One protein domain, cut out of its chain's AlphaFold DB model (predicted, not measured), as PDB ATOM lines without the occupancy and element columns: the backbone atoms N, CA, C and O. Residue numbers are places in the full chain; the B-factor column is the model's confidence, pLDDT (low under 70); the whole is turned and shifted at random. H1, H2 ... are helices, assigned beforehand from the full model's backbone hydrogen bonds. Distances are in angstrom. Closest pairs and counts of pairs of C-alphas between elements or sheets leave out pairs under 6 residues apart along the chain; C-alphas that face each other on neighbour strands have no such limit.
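Overview. This is residues 126 to 167 of the 1221 residues of an uncharacterized protein of Plesiocystis pacifica SIR-1 (UniProt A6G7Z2). What is the main picture? Two helices, H1 and H2, meet at a tight link and open as a V, and the unnamed stretch 126 to 137 loops round its open end. What is it made of? The printed part has 42 residues with two named helices, H1 then H2, and no named strand; its class is all helix. It is compact and rounded, with a radius of gyration of the C-alphas of 9.5 A and spans of 26 by 19 by 14 A.

Along the chain. Where is the longest helix? H1, residues 138 to 150, begins at C-alpha (4.008, 45.482, -16.073) and is 18.2 A long. Where is the other? H2, residues 154 to 163, is 14.1 A long and ends at C-alpha (-0.880, 58.524, -26.769).

Arrangement. How do they meet? H1 touches H2 with residues 145 to 149 alone; the closest C-alphas, of Ala 148 and Gly 154, are 4.4 A apart. How do they run? They run opposite ways at a steep tilt of 46 degrees. Are their backbones bonded? In H1 and H2 every O i to N i+4 pair is within hydrogen-bond range.

Size, cuts and confidence. How large is it? The farthest C-alphas, of Arg 134 and Gly 152, are 26.4 A apart. Is it whole and confident? The printed part has no cut, and no printed residue is under 70 in pLDDT.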
ATOM      1  N   SER A 126      -9.225  44.462 -22.107       94.75
ATOM      2  CA  SER A 126      -9.292  43.037 -21.730       94.75
ATOM      3  C   SER A 126      -8.153  42.626 -20.792       94.75
ATOM      4  O   SER A 126      -8.367  41.852 -19.867       94.75
ATOM      5  N   HIS A 127      -6.967  43.224 -20.950       94.50
ATOM      6  CA  HIS A 127      -5.837  43.089 -20.017       94.50
ATOM      7  C   HIS A 127      -5.930  44.025 -18.794       94.50
ATOM      8  O   HIS A 127      -4.995  44.128 -17.997       94.50
ATOM      9  N   GLY A 128      -7.059  44.718 -18.614       93.06
ATOM     10  CA  GLY A 128      -7.327  45.589 -17.467       93.06
ATOM     11  C   GLY A 128      -6.585  46.931 -17.476       93.06
ATOM     12  O   GLY A 128      -6.534  47.583 -16.436       93.06
ATOM     13  N   ILE A 129      -6.019  47.346 -18.613       93.38
ATOM     14  CA  ILE A 129      -5.253  48.592 -18.770       93.38
ATOM     15  C   ILE A 129      -6.215  49.732 -19.126       93.38
ATOM     16  O   ILE A 129      -6.886  49.680 -20.161       93.38
ATOM     17  N   LYS A 130      -6.279  50.787 -18.303       91.12
ATOM     18  CA  LYS A 130      -7.236  51.892 -18.470       91.12
ATOM     19  C   LYS A 130      -6.532  53.214 -18.818       91.12
ATOM     20  O   LYS A 130      -5.500  53.549 -18.232       91.12
ATOM     21  N   PRO A 131      -7.081  54.031 -19.741       87.31
ATOM     22  CA  PRO A 131      -6.611  55.399 -19.944       87.31
ATOM     23  C   PRO A 131      -6.679  56.199 -18.634       87.31
ATOM     24  O   PRO A 131      -7.748  56.346 -18.050       87.31
ATOM     25  N   GLY A 132      -5.535  56.720 -18.181       81.31
ATOM     26  CA  GLY A 132      -5.405  57.435 -16.904       81.31
ATOM     27  C   GLY A 132      -4.549  56.719 -15.853       81.31
ATOM     28  O   GLY A 132      -4.058  57.389 -14.940       81.31
ATOM     29  N   ASP A 133      -4.290  55.414 -16.005       83.62
ATOM     30  CA  ASP A 133      -3.392  54.667 -15.117       83.62
ATOM     31  C   ASP A 133      -1.979  55.273 -15.152       83.62
ATOM     32  O   ASP A 133      -1.272  55.206 -16.158       83.62
ATOM     33  N   ARG A 134      -1.532  55.880 -14.042       73.56
ATOM     34  CA  ARG A 134      -0.214  56.551 -13.986       73.56
ATOM     35  C   ARG A 134       0.956  55.589 -14.203       73.56
ATOM     36  O   ARG A 134       1.994  56.014 -14.704       73.56
ATOM     37  N   HIS A 135       0.774  54.333 -13.802       76.19
ATOM     38  CA  HIS A 135       1.674  53.210 -14.034       76.19
ATOM     39  C   HIS A 135       0.820  51.934 -14.144       76.19
ATOM     40  O   HIS A 135       0.429  51.405 -13.103       76.19
ATOM     41  N   PRO A 136       0.481  51.459 -15.358       80.62
ATOM     42  CA  PRO A 136      -0.170  50.163 -15.521       80.62
ATOM     43  C   PRO A 136       0.771  49.030 -15.092       80.62
ATOM     44  O   PRO A 136       1.997  49.156 -15.148       80.62
ATOM     45  N   ASP A 137       0.186  47.914 -14.670       89.50
ATOM     46  CA  ASP A 137       0.925  46.763 -14.154       89.50
ATOM     47  C   ASP A 137       1.752  46.071 -15.257       89.50
ATOM     48  O   ASP A 137       1.232  45.709 -16.316       89.50
ATOM     49  N   TRP A 138       3.058  45.897 -15.029       89.81
ATOM     50  CA  TRP A 138       4.008  45.482 -16.073       89.81
ATOM     51  C   TRP A 138       3.755  44.087 -16.672       89.81
ATOM     52  O   TRP A 138       3.968  43.950 -17.879       89.81
ATOM     53  N   PRO A 139       3.330  43.048 -15.921       93.44
ATOM     54  CA  PRO A 139       2.964  41.757 -16.501       93.44
ATOM     55  C   PRO A 139       1.749  41.874 -17.427       93.44
ATOM     56  O   PRO A 139       1.814  41.400 -18.557       93.44
ATOM     57  N   LYS A 140       0.694  42.587 -17.003       93.56
ATOM     58  CA  LYS A 140      -0.521  42.817 -17.810       93.56
ATOM     59  C   LYS A 140      -0.217  43.603 -19.081       93.56
ATOM     60  O   LYS A 140      -0.665  43.244 -20.163       93.56
ATOM     61  N   LEU A 141       0.618  44.639 -18.970       94.12
ATOM     62  CA  LEU A 141       1.077  45.405 -20.125       94.12
ATOM     63  C   LEU A 141       1.919  44.562 -21.092       94.12
ATOM     64  O   LEU A 141       1.813  44.749 -22.304       94.12
ATOM     65  N   ARG A 142       2.733  43.627 -20.586       94.94
ATOM     66  CA  ARG A 142       3.497  42.709 -21.440       94.94
ATOM     67  C   ARG A 142       2.586  41.703 -22.137       94.94
ATOM     68  O   ARG A 142       2.740  41.539 -23.337       94.94
ATOM     69  N   ALA A 143       1.620  41.116 -21.430       95.12
ATOM     70  CA  ALA A 143       0.629  40.210 -22.009       95.12
ATOM     71  C   ALA A 143      -0.206  40.899 -23.107       95.12
ATOM     72  O   ALA A 143      -0.317  40.376 -24.212       95.12
ATOM     73  N   ALA A 144      -0.669  42.132 -22.870       95.81
ATOM     74  CA  ALA A 144      -1.366  42.927 -23.883       95.81
ATOM     75  C   ALA A 144      -0.503  43.207 -25.128       95.81
ATOM     76  O   ALA A 144      -0.996  43.133 -26.253       95.81
ATOM     77  N   LEU A 145       0.789  43.519 -24.949       96.88
ATOM     78  CA  LEU A 145       1.732  43.680 -26.063       96.88
ATOM     79  C   LEU A 145       2.024  42.354 -26.783       96.88
ATOM     80  O   LEU A 145       2.241  42.377 -27.991       96.88
ATOM     81  N   GLU A 146       2.022  41.226 -26.072       96.94
ATOM     82  CA  GLU A 146       2.248  39.884 -26.620       96.94
ATOM     83  C   GLU A 146       1.080  39.439 -27.508       96.94
ATOM     84  O   GLU A 146       1.296  39.099 -28.671       96.94
ATOM     85  N   ASP A 147      -0.157  39.572 -27.026       95.88
ATOM     86  CA  ASP A 147      -1.371  39.340 -27.820       95.88
ATOM     87  C   ASP A 147      -1.479  40.301 -29.007       95.88
ATOM     88  O   ASP A 147      -1.919  39.912 -30.092       95.88
ATOM     89  N   ALA A 148      -1.080  41.563 -28.820       96.00
ATOM     90  CA  ALA A 148      -1.070  42.537 -29.899       96.00
ATOM     91  C   ALA A 148      -0.037  42.169 -30.971       96.00
ATOM     92  O   ALA A 148      -0.366  42.225 -32.151       96.00
ATOM     93  N   GLU A 149       1.188  41.784 -30.608       96.38
ATOM     94  CA  GLU A 149       2.223  41.437 -31.589       96.38
ATOM     95  C   GLU A 149       1.936  40.098 -32.289       96.38
ATOM     96  O   GLU A 149       2.102  40.033 -33.505       96.38
ATOM     97  N   ARG A 150       1.370  39.091 -31.596       95.00
ATOM     98  CA  ARG A 150       0.831  37.874 -32.247       95.00
ATOM     99  C   ARG A 150      -0.244  38.189 -33.298       95.00
ATOM    100  O   ARG A 150      -0.373  37.458 -34.271       95.00
ATOM    101  N   LYS A 151      -0.980  39.296 -33.138       93.88
ATOM    102  CA  LYS A 151      -1.989  39.803 -34.092       93.88
ATOM    103  C   LYS A 151      -1.437  40.849 -35.081       93.88
ATOM    104  O   LYS A 151      -2.217  41.529 -35.746       93.88
ATOM    105  N   GLY A 152      -0.117  41.054 -35.158       93.25
ATOM    106  CA  GLY A 152       0.509  42.066 -36.027       93.25
ATOM    107  C   GLY A 152       0.223  43.527 -35.630       93.25
ATOM    108  O   GLY A 152       0.381  44.451 -36.429       93.25
ATOM    109  N   GLN A 153      -0.233  43.758 -34.396       94.50
ATOM    110  CA  GLN A 153      -0.687  45.048 -33.875       94.50
ATOM    111  C   GLN A 153       0.166  45.627 -32.732       94.50
ATOM    112  O   GLN A 153      -0.149  46.724 -32.264       94.50
ATOM    113  N   GLY A 154       1.246  44.985 -32.277       94.75
ATOM    114  CA  GLY A 154       2.034  45.469 -31.128       94.75
ATOM    115  C   GLY A 154       2.580  46.888 -31.330       94.75
ATOM    116  O   GLY A 154       2.529  47.723 -30.421       94.75
ATOM    117  N   ALA A 155       2.963  47.239 -32.563       94.69
ATOM    118  CA  ALA A 155       3.309  48.610 -32.942       94.69
ATOM    119  C   ALA A 155       2.139  49.615 -32.794       94.69
ATOM    120  O   ALA A 155       2.375  50.752 -32.365       94.69
ATOM    121  N   LYS A 156       0.893  49.205 -33.098       94.94
ATOM    122  CA  LYS A 156      -0.334  50.010 -32.930       94.94
ATOM    123  C   LYS A 156      -0.673  50.184 -31.443       94.94
ATOM    124  O   LYS A 156      -0.879  51.314 -30.998       94.94
ATOM    125  N   LEU A 157      -0.641  49.106 -30.652       95.50
ATOM    126  CA  LEU A 157      -0.886  49.170 -29.205       95.50
ATOM    127  C   LEU A 157       0.172  50.023 -28.489       95.50
ATOM    128  O   LEU A 157      -0.174  50.890 -27.690       95.50
ATOM    129  N   ARG A 158       1.460  49.894 -28.836       95.88
ATOM    130  CA  ARG A 158       2.516  50.795 -28.338       95.88
ATOM    131  C   ARG A 158       2.217  52.267 -28.649       95.88
ATOM    132  O   ARG A 158       2.449  53.131 -27.801       95.88
ATOM    133  N   ALA A 159       1.720  52.583 -29.847       94.56
ATOM    134  CA  ALA A 159       1.336  53.953 -30.193       94.56
ATOM    135  C   ALA A 159       0.153  54.448 -29.336       94.56
ATOM    136  O   ALA A 159       0.182  55.582 -28.854       94.56
ATOM    137  N   TRP A 160      -0.832  53.585 -29.068       94.75
ATOM    138  CA  TRP A 160      -1.968  53.863 -28.182       94.75
ATOM    139  C   TRP A 160      -1.541  54.086 -26.717       94.75
ATOM    140  O   TRP A 160      -1.939  55.083 -26.113       94.75
ATOM    141  N   LEU A 161      -0.664  53.236 -26.167       93.94
ATOM    142  CA  LEU A 161      -0.106  53.368 -24.810       93.94
ATOM    143  C   LEU A 161       0.654  54.696 -24.638       93.94
ATOM    144  O   LEU A 161       0.476  55.402 -23.643       93.94
ATOM    145  N   ASN A 162       1.452  55.077 -25.642       92.06
ATOM    146  CA  ASN A 162       2.160  56.359 -25.670       92.06
ATOM    147  C   ASN A 162       1.199  57.559 -25.783       92.06
ATOM    148  O   ASN A 162       1.402  58.564 -25.100       92.06
ATOM    149  N   LYS A 163       0.142  57.468 -26.609       93.25
ATOM    150  CA  LYS A 163      -0.880  58.524 -26.769       93.25
ATOM    151  C   LYS A 163      -1.570  58.838 -25.437       93.25
ATOM    152  O   LYS A 163      -1.709  60.009 -25.085       93.25
ATOM    153  N   HIS A 164      -1.928  57.805 -24.675       92.69
ATOM    154  CA  HIS A 164      -2.587  57.933 -23.369       92.69
ATOM    155  C   HIS A 164      -1.613  58.139 -22.193       92.69
ATOM    156  O   HIS A 164      -2.043  58.180 -21.045       92.69
ATOM    157  N   ARG A 165      -0.312  58.336 -22.471       90.44
ATOM    158  CA  ARG A 165       0.764  58.596 -21.487       90.44
ATOM    159  C   ARG A 165       0.980  57.477 -20.457       90.44
ATOM    160  O   ARG A 165       1.594  57.724 -19.422       90.44
ATOM    161  N   LEU A 166       0.521  56.264 -20.764       90.06
ATOM    162  CA  LEU A 166       0.620  55.079 -19.903       90.06
ATOM    163  C   LEU A 166       2.059  54.537 -19.831       90.06
ATOM    164  O   LEU A 166       2.456  53.946 -18.834       90.06
ATOM    165  N   LEU A 167       2.856  54.794 -20.875       91.00
ATOM    166  CA  LEU A 167       4.307  54.594 -20.920       91.00
ATOM    167  C   LEU A 167       5.002  55.805 -21.550       91.00
ATOM    168  O   LEU A 167       4.386  56.584 -22.284       91.00
TER     169      LEU A 167